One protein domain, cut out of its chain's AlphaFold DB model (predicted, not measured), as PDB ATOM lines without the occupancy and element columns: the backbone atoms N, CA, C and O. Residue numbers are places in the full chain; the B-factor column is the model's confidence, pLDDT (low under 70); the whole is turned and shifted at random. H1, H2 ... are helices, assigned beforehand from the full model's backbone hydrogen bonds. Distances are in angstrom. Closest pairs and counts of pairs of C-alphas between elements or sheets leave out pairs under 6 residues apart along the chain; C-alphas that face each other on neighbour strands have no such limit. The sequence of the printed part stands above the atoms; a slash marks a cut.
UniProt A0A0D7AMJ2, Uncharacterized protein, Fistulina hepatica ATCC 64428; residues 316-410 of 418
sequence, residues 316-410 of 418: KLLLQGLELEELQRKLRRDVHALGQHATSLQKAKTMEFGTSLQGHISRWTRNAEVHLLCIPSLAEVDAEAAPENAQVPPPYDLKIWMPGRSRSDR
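This is residues 316 to 410 of the 418 residues of an uncharacterized protein of Fistulina hepatica ATCC 64428 (UniProt A0A0D7AMJ2). A long helical hairpin, H1 and H2 side by side, makes the long axis of the domain, and a shorter helix, H3, turns off the end of H2 at a corner. From the far end of H3 a long loop swings out, with residues 383 to 393 sticking out free, and residues 394 to 403 then come back along the hairpin toward the end where H3 begins; the short H4 closes the printed part away from the other helices. The printed part has 95 residues with four named helices, in the order H1, H2, H3, H4, and no named strand, and its class is all helix. It is only just loose, close to compact, with a radius of gyration of the C-alphas of 15.0 A, and the C-alphas span 45 by 33 by 21 A along their three main axes.

The printed part opens with H1, residues 316 to 337, which is 31.5 A from first to last C-alpha and begins at C-alpha 316 at (82.594, 134.600, 88.105). H2, residues 344 to 371, is the longest helix, with 28 residues and 40.6 A from first to last C-alpha; it begins at C-alpha 344 at (53.396, 139.287, 66.738). H3, residues 374 to 384, has 11 residues and measures 16.0 A. Residues 385 to 406 are a long stretch with no named element. H4, residues 407 to 410, has four residues, 6.0 A from first to last C-alpha, and ends at C-alpha 410 at (85.313, 122.849, 66.390).

H1 and H2 form a helical hairpin, two helices that follow each other in the chain, touch and run opposite ways. They touch with 15 pairs of C-alphas within 8 A, and their closest C-alphas are those of Leu 317 and Ala 368, 6.6 A apart. Their lines stand at a shallow tilt of 23 degrees, and their centres are 9.8 A apart. H2 and H3 touch only at the corner by their link, and only just, with 3 pairs of C-alphas within 8 A. H2 touches H3 with residues 368 to 369 alone, and the closest C-alphas of the two helices are those of Glu 369 and Ile 375, 5.6 A apart. H2 and H3 run opposite ways at a steep tilt of 62 degrees, and their centres are 20.7 A apart. H1 and H3 are apart. H4 touches no helix: it is apart from H1, from H2 and from H3. In the backbones of H1 and H3 every O i to N i+4 pair is within hydrogen-bond range, in H2 23 of 24 are, and H4 is too short for such a pair, though its one O i to N i+3 pair is within range.

The two C-alphas farthest apart are those of His 341 and Leu 373, at 46.2 A, and the first and last printed C-alphas, of Lys 316 and Arg 410, are 24.8 A apart. Residues 339 to 345 and residues 383 to 393 stand free; the body without them has 77 residues, spans 40 by 25 by 20 A and has a radius of gyration of 13.3 A. The printed part has no cut. The link from H2 to H3 is tight, with 2 residues, the link from H1 to H2 is short, with 6, and the link from H3 to H4 is long, with 22. The mean pLDDT of the printed part is 81.0; residue 388, residue 390 and residues 403 to 410 are under 70, and the mean over H4 is 41.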
ATOM      1  N   LYS A 316      83.919 133.996  88.339       78.50
ATOM      2  CA  LYS A 316      82.594 134.600  88.105       78.50
ATOM      3  C   LYS A 316      82.333 134.826  86.623       78.50
ATOM      4  O   LYS A 316      81.219 134.593  86.166       78.50
ATOM      5  N   LEU A 317      83.357 135.233  85.879       84.19
ATOM      6  CA  LEU A 317      83.282 135.351  84.429       84.19
ATOM      7  C   LEU A 317      83.022 134.004  83.761       84.19
ATOM      8  O   LEU A 317      82.141 133.929  82.912       84.19
ATOM      9  N   LEU A 318      83.704 132.935  84.169       83.62
ATOM     10  CA  LEU A 318      83.461 131.601  83.615       83.62
ATOM     11  C   LEU A 318      82.019 131.135  83.863       83.62
ATOM     12  O   LEU A 318      81.358 130.660  82.943       83.62
ATOM     13  N   LEU A 319      81.502 131.325  85.080       83.00
ATOM     14  CA  LEU A 319      80.110 130.997  85.404       83.00
ATOM     15  C   LEU A 319      79.118 131.815  84.567       83.00
ATOM     16  O   LEU A 319      78.195 131.243  83.995       83.00
ATOM     17  N   GLN A 320      79.346 133.125  84.429       86.94
ATOM     18  CA  GLN A 320      78.528 133.983  83.567       86.94
ATOM     19  C   GLN A 320      78.578 133.536  82.101       86.94
ATOM     20  O   GLN A 320      77.548 133.534  81.435       86.94
ATOM     21  N   GLY A 321      79.745 133.120  81.600       89.06
ATOM     22  CA  GLY A 321      79.896 132.604  80.240       89.06
ATOM     23  C   GLY A 321      79.053 131.348  80.011       89.06
ATOM     24  O   GLY A 321      78.309 131.279  79.036       89.06
ATOM     25  N   LEU A 322      79.087 130.396  80.950       88.25
ATOM     26  CA  LEU A 322      78.271 129.175  80.896       88.25
ATOM     27  C   LEU A 322      76.762 129.465  80.961       88.25
ATOM     28  O   LEU A 322      75.979 128.832  80.251       88.25
ATOM     29  N   GLU A 323      76.342 130.424  81.787       89.44
ATOM     30  CA  GLU A 323      74.943 130.864  81.853       89.44
ATOM     31  C   GLU A 323      74.485 131.494  80.531       89.44
ATOM     32  O   GLU A 323      73.387 131.202  80.053       89.44
ATOM     33  N   LEU A 324      75.334 132.313  79.901       92.12
ATOM     34  CA  LEU A 324      75.047 132.910  78.596       92.12
ATOM     35  C   LEU A 324      74.910 131.851  77.499       92.12
ATOM     36  O   LEU A 324      73.998 131.959  76.682       92.12
ATOM     37  N   GLU A 325      75.735 130.802  77.505       90.56
ATOM     38  CA  GLU A 325      75.579 129.680  76.570       90.56
ATOM     39  C   GLU A 325      74.231 128.968  76.738       90.56
ATOM     40  O   GLU A 325      73.585 128.613  75.749       90.56
ATOM     41  N   GLU A 326      73.763 128.772  77.974       90.06
ATOM     42  CA  GLU A 326      72.445 128.173  78.199       90.06
ATOM     43  C   GLU A 326      71.317 129.086  77.700       90.06
ATOM     44  O   GLU A 326      70.352 128.615  77.087       90.06
ATOM     45  N   LEU A 327      71.460 130.404  77.865       92.94
ATOM     46  CA  LEU A 327      70.531 131.376  77.287       92.94
ATOM     47  C   LEU A 327      70.564 131.362  75.750       92.94
ATOM     48  O   LEU A 327      69.499 131.460  75.137       92.94
ATOM     49  N   GLN A 328      71.725 131.162  75.116       94.00
ATOM     50  CA  GLN A 328      71.824 130.967  73.663       94.00
ATOM     51  C   GLN A 328      71.094 129.701  73.207       94.00
ATOM     52  O   GLN A 328      70.312 129.760  72.255       94.00
ATOM     53  N   ARG A 329      71.274 128.566  73.904       91.75
ATOM     54  CA  ARG A 329      70.546 127.315  73.609       91.75
ATOM     55  C   ARG A 329      69.042 127.496  73.762       91.75
ATOM     56  O   ARG A 329      68.273 127.012  72.932       91.75
ATOM     57  N   LYS A 330      68.609 128.201  74.810       92.31
ATOM     58  CA  LYS A 330      67.201 128.547  75.016       92.31
ATOM     59  C   LYS A 330      66.665 129.401  73.867       92.31
ATOM     60  O   LYS A 330      65.681 129.004  73.261       92.31
ATOM     61  N   LEU A 331      67.338 130.498  73.520       91.88
ATOM     62  CA  LEU A 331      66.915 131.370  72.424       91.88
ATOM     63  C   LEU A 331      66.842 130.605  71.096       91.88
ATOM     64  O   LEU A 331      65.888 130.780  70.349       91.88
ATOM     65  N   ARG A 332      67.800 129.713  70.821       92.69
ATOM     66  CA  ARG A 332      67.778 128.863  69.622       92.69
ATOM     67  C   ARG A 332      66.545 127.956  69.584       92.69
ATOM     68  O   ARG A 332      65.895 127.865  68.545       92.69
ATOM     69  N   ARG A 333      66.200 127.318  70.711       90.69
ATOM     70  CA  ARG A 333      64.969 126.517  70.843       90.69
ATOM     71  C   ARG A 333      63.720 127.372  70.635       90.69
ATOM     72  O   ARG A 333      62.845 126.965  69.880       90.69
ATOM     73  N   ASP A 334      63.666 128.551  71.251       89.12
ATOM     74  CA  ASP A 334      62.523 129.464  71.158       89.12
ATOM     75  C   ASP A 334      62.322 129.957  69.715       89.12
ATOM     76  O   ASP A 334      61.205 129.924  69.206       89.12
ATOM     77  N   VAL A 335      63.403 130.326  69.017       88.56
ATOM     78  CA  VAL A 335      63.374 130.723  67.599       88.56
ATOM     79  C   VAL A 335      62.918 129.572  66.706       88.56
ATOM     80  O   VAL A 335      62.066 129.779  65.848       88.56
ATOM     81  N   HIS A 336      63.431 128.357  66.910       88.00
ATOM     82  CA  HIS A 336      63.015 127.189  66.129       88.00
ATOM     83  C   HIS A 336      61.553 126.793  66.399       88.00
ATOM     84  O   HIS A 336      60.867 126.273  65.521       88.00
ATOM     85  N   ALA A 337      61.052 127.043  67.611       88.44
ATOM     86  CA  ALA A 337      59.655 126.814  67.965       88.44
ATOM     87  C   ALA A 337      58.695 127.844  67.335       88.44
ATOM     88  O   ALA A 337      57.488 127.591  67.268       88.44
ATOM     89  N   LEU A 338      59.194 128.988  66.846       86.38
ATOM     90  CA  LEU A 338      58.390 129.933  66.073       86.38
ATOM     91  C   LEU A 338      58.080 129.334  64.694       86.38
ATOM     92  O   LEU A 338      58.851 129.444  63.746       86.38
ATOM     93  N   GLY A 339      56.909 128.709  64.572       80.75
ATOM     94  CA  GLY A 339      56.377 128.274  63.282       80.75
ATOM     95  C   GLY A 339      55.956 129.444  62.379       80.75
ATOM     96  O   GLY A 339      55.928 130.608  62.784       80.75
ATOM     97  N   GLN A 340      55.537 129.127  61.149       79.19
ATOM     98  CA  GLN A 340      55.113 130.122  60.148       79.19
ATOM     99  C   GLN A 340      53.953 131.024  60.623       79.19
ATOM    100  O   GLN A 340      53.854 132.177  60.207       79.19
ATOM    101  N   HIS A 341      53.119 130.533  61.547       83.19
ATOM    102  CA  HIS A 341      51.970 131.252  62.111       83.19
ATOM    103  C   HIS A 341      52.250 131.916  63.470       83.19
ATOM    104  O   HIS A 341      51.321 132.194  64.226       83.19
ATOM    105  N   ALA A 342      53.518 132.160  63.814       83.88
ATOM    106  CA  ALA A 342      53.870 132.812  65.071       83.88
ATOM    107  C   ALA A 342      53.228 134.207  65.200       83.88
ATOM    108  O   ALA A 342      53.338 135.052  64.304       83.88
ATOM    109  N   THR A 343      52.596 134.453  66.347       89.56
ATOM    110  CA  THR A 343      51.942 135.731  66.661       89.56
ATOM    111  C   THR A 343      52.966 136.861  66.793       89.56
ATOM    112  O   THR A 343      54.118 136.636  67.174       89.56
ATOM    113  N   SER A 344      52.541 138.104  66.551       89.31
ATOM    114  CA  SER A 344      53.396 139.287  66.738       89.31
ATOM    115  C   SER A 344      53.971 139.375  68.157       89.31
ATOM    116  O   SER A 344      55.124 139.757  68.324       89.31
ATOM    117  N   LEU A 345      53.212 138.939  69.170       88.62
ATOM    118  CA  LEU A 345      53.667 138.894  70.562       88.62
ATOM    119  C   LEU A 345      54.799 137.875  70.780       88.62
ATOM    120  O   LEU A 345      55.758 138.164  71.490       88.62
ATOM    121  N   GLN A 346      54.716 136.686  70.174       86.38
ATOM    122  CA  GLN A 346      55.776 135.671  70.261       86.38
ATOM    123  C   GLN A 346      57.052 136.119  69.536       86.38
ATOM    124  O   GLN A 346      58.158 135.934  70.054       86.38
ATOM    125  N   LYS A 347      56.901 136.761  68.369       88.38
ATOM    126  CA  LYS A 347      58.020 137.346  67.618       88.38
ATOM    127  C   LYS A 347      58.707 138.461  68.414       88.38
ATOM    128  O   LYS A 347      59.927 138.431  68.545       88.38
ATOM    129  N   ALA A 348      57.934 139.374  69.010       90.25
ATOM    130  CA  ALA A 348      58.457 140.459  69.841       90.25
ATOM    131  C   ALA A 348      59.258 139.930  71.042       90.25
ATOM    132  O   ALA A 348      60.419 140.290  71.200       90.25
ATOM    133  N   LYS A 349      58.701 138.983  71.812       90.38
ATOM    134  CA  LYS A 349      59.396 138.373  72.962       90.38
ATOM    135  C   LYS A 349      60.739 137.750  72.588       90.38
ATOM    136  O   LYS A 349      61.720 137.907  73.307       90.38
ATOM    137  N   THR A 350      60.783 137.040  71.463       90.00
ATOM    138  CA  THR A 350      62.005 136.371  71.001       90.00
ATOM    139  C   THR A 350      63.051 137.387  70.537       90.00
ATOM    140  O   THR A 350      64.236 137.238  70.832       90.00
ATOM    141  N   MET A 351      62.616 138.461  69.871       89.56
ATOM    142  CA  MET A 351      63.486 139.551  69.424       89.56
ATOM    143  C   MET A 351      64.044 140.379  70.593       89.56
ATOM    144  O   MET A 351      65.235 140.697  70.612       89.56
ATOM    145  N   GLU A 352      63.219 140.680  71.597       91.50
ATOM    146  CA  GLU A 352      63.629 141.367  72.828       91.50
ATOM    147  C   GLU A 352      64.620 140.521  73.630       91.50
ATOM    148  O   GLU A 352      65.670 141.019  74.047       91.50
ATOM    149  N   PHE A 353      64.338 139.222  73.785       91.75
ATOM    150  CA  PHE A 353      65.249 138.297  74.455       91.75
ATOM    151  C   PHE A 353      66.589 138.188  73.713       91.75
ATOM    152  O   PHE A 353      67.643 138.254  74.346       91.75
ATOM    153  N   GLY A 354      66.567 138.118  72.376       91.31
ATOM    154  CA  GLY A 354      67.774 138.135  71.547       91.31
ATOM    155  C   GLY A 354      68.604 139.407  71.712       91.31
ATOM    156  O   GLY A 354      69.814 139.328  71.923       91.31
ATOM    157  N   THR A 355      67.958 140.573  71.692       92.00
ATOM    158  CA  THR A 355      68.628 141.871  71.886       92.00
ATOM    159  C   THR A 355      69.260 141.976  73.277       92.00
ATOM    160  O   THR A 355      70.411 142.395  73.415       92.00
ATOM    161  N   SER A 356      68.540 141.552  74.321       93.81
ATOM    162  CA  SER A 356      69.061 141.530  75.692       93.81
ATOM    163  C   SER A 356      70.265 140.595  75.828       93.81
ATOM    164  O   SER A 356      71.277 140.983  76.417       93.81
ATOM    165  N   LEU A 357      70.186 139.395  75.241       92.69
ATOM    166  CA  LEU A 357      71.267 138.415  75.266       92.69
ATOM    167  C   LEU A 357      72.523 138.939  74.562       92.69
ATOM    168  O   LEU A 357      73.614 138.842  75.119       92.69
ATOM    169  N   GLN A 358      72.373 139.558  73.390       91.88
ATOM    170  CA  GLN A 358      73.483 140.195  72.681       91.88
ATOM    171  C   GLN A 358      74.166 141.262  73.546       91.88
ATOM    172  O   GLN A 358      75.391 141.277  73.652       91.88
ATOM    173  N   GLY A 359      73.389 142.106  74.232       90.44
ATOM    174  CA  GLY A 359      73.934 143.104  75.155       90.44
ATOM    175  C   GLY A 359      74.714 142.493  76.326       90.44
ATOM    176  O   GLY A 359      75.742 143.040  76.740       90.44
ATOM    177  N   HIS A 360      74.262 141.351  76.852       91.88
ATOM    178  CA  HIS A 360      74.973 140.636  77.913       91.88
ATOM    179  C   HIS A 360      76.266 139.985  77.414       91.88
ATOM    180  O   HIS A 360      77.285 140.107  78.092       91.88
ATOM    181  N   ILE A 361      76.252 139.371  76.226       90.31
ATOM    182  CA  ILE A 361      77.442 138.776  75.599       90.31
ATOM    183  C   ILE A 361      78.503 139.849  75.357       90.31
ATOM    184  O   ILE A 361      79.628 139.695  75.819       90.31
ATOM    185  N   SER A 362      78.149 140.983  74.744       88.50
ATOM    186  CA  SER A 362      79.114 142.062  74.489       88.50
ATOM    187  C   SER A 362      79.748 142.605  75.773       88.50
ATOM    188  O   SER A 362      80.946 142.887  75.818       88.50
ATOM    189  N   ARG A 363      78.958 142.741  76.848       88.31
ATOM    190  CA  ARG A 363      79.472 143.177  78.156       88.31
ATOM    191  C   ARG A 363      80.393 142.133  78.775       88.31
ATOM    192  O   ARG A 363      81.407 142.494  79.368       88.31
ATOM    193  N   TRP A 364      80.025 140.863  78.655       89.94
ATOM    194  CA  TRP A 364      80.833 139.758  79.134       89.94
ATOM    195  C   TRP A 364      82.179 139.706  78.409       89.94
ATOM    196  O   TRP A 364      83.197 139.729  79.088       89.94
ATOM    197  N   THR A 365      82.198 139.762  77.072       86.12
ATOM    198  CA  THR A 365      83.426 139.728  76.256       86.12
ATOM    199  C   THR A 365      84.410 140.812  76.677       86.12
ATOM    200  O   THR A 365      85.557 140.507  76.988       86.12
ATOM    201  N   ARG A 366      83.939 142.057  76.826       84.25
ATOM    202  CA  ARG A 366      84.778 143.177  77.278       84.25
ATOM    203  C   ARG A 366      85.397 142.941  78.658       84.25
ATOM    204  O   ARG A 366      86.536 143.316  78.907       84.25
ATOM    205  N   ASN A 367      84.641 142.354  79.582       83.25
ATOM    206  CA  ASN A 367      85.167 142.034  80.906       83.25
ATOM    207  C   ASN A 367      86.132 140.840  80.855       83.25
ATOM    208  O   ASN A 367      87.099 140.784  81.613       83.25
ATOM    209  N   ALA A 368      85.863 139.884  79.973       82.12
ATOM    210  CA  ALA A 368      86.646 138.677  79.813       82.12
ATOM    211  C   ALA A 368      88.028 138.979  79.203       82.12
ATOM    212  O   ALA A 368      89.017 138.455  79.701       82.12
ATOM    213  N   GLU A 369      88.129 139.906  78.245       80.56
ATOM    214  CA  GLU A 369      89.404 140.400  77.686       80.56
ATOM    215  C   GLU A 369      90.370 140.942  78.754       80.56
ATOM    216  O   GLU A 369      91.582 140.781  78.639       80.56
ATOM    217  N   VAL A 370      89.841 141.552  79.819       77.69
ATOM    218  CA  VAL A 370      90.644 142.131  80.910       77.69
ATOM    219  C   VAL A 370      91.107 141.069  81.912       77.69
ATOM    220  O   VAL A 370      92.171 141.193  82.514       77.69
ATOM    221  N   HIS A 371      90.297 140.034  82.127       73.00
ATOM    222  CA  HIS A 371      90.482 139.075  83.219       73.00
ATOM    223  C   HIS A 371      90.974 137.694  82.766       73.00
ATOM    224  O   HIS A 371      91.435 136.914  83.599       73.00
ATOM    225  N   LEU A 372      90.885 137.377  81.473       76.81
ATOM    226  CA  LEU A 372      91.276 136.103  80.879       76.81
ATOM    227  C   LEU A 372      92.205 136.374  79.685       76.81
ATOM    228  O   LEU A 372      91.759 136.550  78.554       76.81
ATOM    229  N   LEU A 373      93.516 136.353  79.948       71.88
ATOM    230  CA  LEU A 373      94.588 136.710  78.998       71.88
ATOM    231  C   LEU A 373      94.551 135.950  77.659       71.88
ATOM    232  O   LEU A 373      95.082 136.433  76.666       71.88
ATOM    233  N   CYS A 374      93.930 134.770  77.613       71.75
ATOM    234  CA  CYS A 374      93.815 133.971  76.391       71.75
ATOM    235  C   CYS A 374      92.714 134.447  75.425       71.75
ATOM    236  O   CYS A 374      92.739 134.070  74.258       71.75
ATOM    237  N   ILE A 375      91.751 135.258  75.877       75.19
ATOM    238  CA  ILE A 375      90.579 135.634  75.071       75.19
ATOM    239  C   ILE A 375      90.925 136.535  73.879       75.19
ATOM    240  O   ILE A 375      90.470 136.205  72.783       75.19
ATOM    241  N   PRO A 376      91.737 137.603  74.025       74.56
ATOM    242  CA  PRO A 376      92.112 138.445  72.889       74.56
ATOM    243  C   PRO A 376      92.775 137.644  71.760       74.56
ATOM    244  O   PRO A 376      92.351 137.732  70.612       74.56
ATOM    245  N   SER A 377      93.716 136.756  72.102       72.88
ATOM    246  CA  SER A 377      94.390 135.888  71.127       72.88
ATOM    247  C   SER A 377      93.419 134.935  70.415       72.88
ATOM    248  O   SER A 377      93.518 134.732  69.206       72.88
ATOM    249  N   LEU A 378      92.436 134.370  71.127       70.56
ATOM    250  CA  LEU A 378      91.413 133.513  70.514       70.56
ATOM    251  C   LEU A 378      90.476 134.289  69.575       70.56
ATOM    252  O   LEU A 378      90.034 133.733  68.568       70.56
ATOM    253  N   ALA A 379      90.159 135.542  69.907       73.62
ATOM    254  CA  ALA A 379      89.324 136.409  69.082       73.62
ATOM    255  C   ALA A 379      90.052 136.862  67.806       73.62
ATOM    256  O   ALA A 379      89.453 136.845  66.733       73.62
ATOM    257  N   GLU A 380      91.344 137.187  67.898       75.00
ATOM    258  CA  GLU A 380      92.193 137.544  66.752       75.00
ATOM    259  C   GLU A 380      92.311 136.391  65.748       75.00
ATOM    260  O   GLU A 380      92.007 136.564  64.569       75.00
ATOM    261  N   VAL A 381      92.625 135.181  66.225       72.44
ATOM    262  CA  VAL A 381      92.711 133.972  65.381       72.44
ATOM    263  C   VAL A 381      91.390 133.675  64.659       72.44
ATOM    264  O   VAL A 381      91.377 133.112  63.562       72.44
ATOM    265  N   ASP A 382      90.258 134.027  65.271       71.50
ATOM    266  CA  ASP A 382      88.941 133.878  64.655       71.50
ATOM    267  C   ASP A 382      88.619 134.957  63.634       71.50
ATOM    268  O   ASP A 382      88.004 134.645  62.614       71.50
ATOM    269  N   ALA A 383      89.030 136.194  63.901       73.56
ATOM    270  CA  ALA A 383      88.891 137.296  62.964       73.56
ATOM    271  C   ALA A 383      89.712 137.042  61.691       73.56
ATOM    272  O   ALA A 383      89.199 137.236  60.594       73.56
ATOM    273  N   GLU A 384      90.934 136.514  61.824       75.75
ATOM    274  CA  GLU A 384      91.792 136.132  60.692       75.75
ATOM    275  C   GLU A 384      91.216 134.982  59.850       75.75
ATOM    276  O   GLU A 384      91.497 134.874  58.658       75.75
ATOM    277  N   ALA A 385      90.405 134.109  60.454       72.69
ATOM    278  CA  ALA A 385      89.785 132.974  59.774       72.69
ATOM    279  C   ALA A 385      88.404 133.293  59.167       72.69
ATOM    280  O   ALA A 385      87.811 132.426  58.518       72.69
ATOM    281  N   ALA A 386      87.857 134.490  59.404       70.56
ATOM    282  CA  ALA A 386      86.524 134.862  58.947       70.56
ATOM    283  C   ALA A 386      86.540 135.340  57.479       70.56
ATOM    284  O   ALA A 386      87.411 136.116  57.094       70.56
ATOM    285  N   PRO A 387      85.574 134.920  56.638       75.81
ATOM    286  CA  PRO A 387      85.465 135.429  55.273       75.81
ATOM    287  C   PRO A 387      85.113 136.927  55.271       75.81
ATOM    288  O   PRO A 387      84.277 137.362  56.063       75.81
ATOM    289  N   GLU A 388      85.678 137.696  54.332       68.50
ATOM    290  CA  GLU A 388      85.549 139.170  54.239       68.50
ATOM    291  C   GLU A 388      84.096 139.693  54.184       68.50
ATOM    292  O   GLU A 388      83.847 140.855  54.492       68.50
ATOM    293  N   ASN A 389      83.123 138.836  53.849       71.38
ATOM    294  CA  ASN A 389      81.695 139.168  53.752       71.38
ATOM    295  C   ASN A 389      80.816 138.455  54.803       71.38
ATOM    296  O   ASN A 389      79.634 138.202  54.557       71.38
ATOM    297  N   ALA A 390      81.370 138.076  55.959       67.69
ATOM    298  CA  ALA A 390      80.605 137.410  57.011       67.69
ATOM    299  C   ALA A 390      79.476 138.313  57.552       67.69
ATOM    300  O   ALA A 390      79.718 139.391  58.094       67.69
ATOM    301  N   GLN A 391      78.223 137.862  57.434       74.69
ATOM    302  CA  GLN A 391      77.097 138.508  58.111       74.69
ATOM    303  C   GLN A 391      77.229 138.349  59.628       74.69
ATOM    304  O   GLN A 391      77.674 137.307  60.112       74.69
ATOM    305  N   VAL A 392      76.799 139.369  60.376       74.31
ATOM    306  CA  VAL A 392      76.752 139.303  61.842       74.31
ATOM    307  C   VAL A 392      75.840 138.140  62.243       74.31
ATOM    308  O   VAL A 392      74.657 138.154  61.882       74.31
ATOM    309  N   PRO A 393      76.356 137.131  62.966       82.62
ATOM    310  CA  PRO A 393      75.551 135.987  63.344       82.62
ATOM    311  C   PRO A 393      74.449 136.408  64.326       82.62
ATOM    312  O   PRO A 393      74.613 137.374  65.082       82.62
ATOM    313  N   PRO A 394      73.310 135.697  64.340       85.31
ATOM    314  CA  PRO A 394      72.232 135.986  65.274       85.31
ATOM    315  C   PRO A 394      72.696 135.808  66.734       85.31
ATOM    316  O   PRO A 394      73.643 135.063  66.993       85.31
ATOM    317  N   PRO A 395      72.019 136.417  67.729       85.88
ATOM    318  CA  PRO A 395      72.473 136.401  69.125       85.88
ATOM    319  C   PRO A 395      72.723 135.007  69.728       85.88
ATOM    320  O   PRO A 395      73.575 134.848  70.603       85.88
ATOM    321  N   TYR A 396      72.007 133.986  69.249       88.25
ATOM    322  CA  TYR A 396      72.166 132.588  69.662       88.25
ATOM    323  C   TYR A 396      73.341 131.847  68.994       88.25
ATOM    324  O   TYR A 396      73.610 130.705  69.370       88.25
ATOM    325  N   ASP A 397      74.017 132.469  68.025       86.44
ATOM    326  CA  ASP A 397      75.228 131.976  67.347       86.44
ATOM    327  C   ASP A 397      76.445 132.893  67.580       86.44
ATOM    328  O   ASP A 397      77.540 132.610  67.092       86.44
ATOM    329  N   LEU A 398      76.284 133.988  68.337       86.69
ATOM    330  CA  LEU A 398      77.406 134.828  68.756       86.69
ATOM    331  C   LEU A 398      78.417 134.011  69.558       86.69
ATOM    332  O   LEU A 398      78.065 133.180  70.394       86.69
ATOM    333  N   LYS A 399      79.699 134.268  69.330       84.62
ATOM    334  CA  LYS A 399      80.753 133.487  69.963       84.62
ATOM    335  C   LYS A 399      81.043 133.972  71.381       84.62
ATOM    336  O   LYS A 399      81.210 135.165  71.610       84.62
ATOM    337  N   ILE A 400      81.140 133.026  72.311       86.44
ATOM    338  CA  ILE A 400      81.590 133.245  73.689       86.44
ATOM    339  C   ILE A 400      82.941 132.532  73.833       86.44
ATOM    340  O   ILE A 400      83.011 131.301  73.826       86.44
ATOM    341  N   TRP A 401      84.035 133.296  73.883       82.19
ATOM    342  CA  TRP A 401      85.395 132.754  73.959       82.19
ATOM    343  C   TRP A 401      85.747 132.346  75.387       82.19
ATOM    344  O   TRP A 401      86.008 133.196  76.227       82.19
ATOM    345  N   MET A 402      85.769 131.043  75.662       79.19
ATOM    346  CA  MET A 402      86.088 130.485  76.980       79.19
ATOM    347  C   MET A 402      87.455 129.774  76.965       79.19
ATOM    348  O   MET A 402      87.794 129.145  75.956       79.19
ATOM    349  N   PRO A 403      88.225 129.807  78.071       66.56
ATOM    350  CA  PRO A 403      89.429 128.994  78.232       66.56
ATOM    351  C   PRO A 403      89.125 127.506  77.996       66.56
ATOM    352  O   PRO A 403      88.140 126.987  78.519       66.56
ATOM    353  N   GLY A 404      89.953 126.833  77.196       60.91
ATOM    354  CA  GLY A 404      89.790 125.413  76.846       60.91
ATOM    355  C   GLY A 404      89.153 125.142  75.477       60.91
ATOM    356  O   GLY A 404      89.290 124.037  74.968       60.91
ATOM    357  N   ARG A 405      88.550 126.141  74.817       56.66
ATOM    358  CA  ARG A 405      88.070 126.008  73.428       56.66
ATOM    359  C   ARG A 405      89.155 126.396  72.422       56.66
ATOM    360  O   ARG A 405      89.076 127.447  71.785       56.66
ATOM    361  N   SER A 406      90.185 125.562  72.282       45.94
ATOM    362  CA  SER A 406      91.140 125.692  71.172       45.94
ATOM    363  C   SER A 406      90.523 125.177  69.857       45.94
ATOM    364  O   SER A 406      89.424 124.617  69.833       45.94
ATOM    365  N   ARG A 407      91.206 125.408  68.725       42.56
ATOM    366  CA  ARG A 407      90.767 125.039  67.360       42.56
ATOM    367  C   ARG A 407      90.269 123.585  67.227       42.56
ATOM    368  O   ARG A 407      89.435 123.337  66.360       42.56
ATOM    369  N   SER A 408      90.729 122.662  68.075       39.72
ATOM    370  CA  SER A 408      90.422 121.227  68.012       39.72
ATOM    371  C   SER A 408      89.000 120.845  68.449       39.72
ATOM    372  O   SER A 408      88.504 119.803  68.029       39.72
ATOM    373  N   ASP A 409      88.289 121.684  69.209       39.84
ATOM    374  CA  ASP A 409      86.901 121.391  69.617       39.84
ATOM    375  C   ASP A 409      85.859 121.713  68.526       39.84
ATOM    376  O   ASP A 409      84.700 121.304  68.616       39.84
ATOM    377  N   ARG A 410      86.248 122.414  67.451       41.56
ATOM    378  CA  ARG A 410      85.313 122.849  66.390       41.56
ATOM    379  C   ARG A 410      84.898 121.743  65.434       41.56
ATOM    380  O   ARG A 410      83.844 121.851  64.814       41.56
TER     381      ARG A 410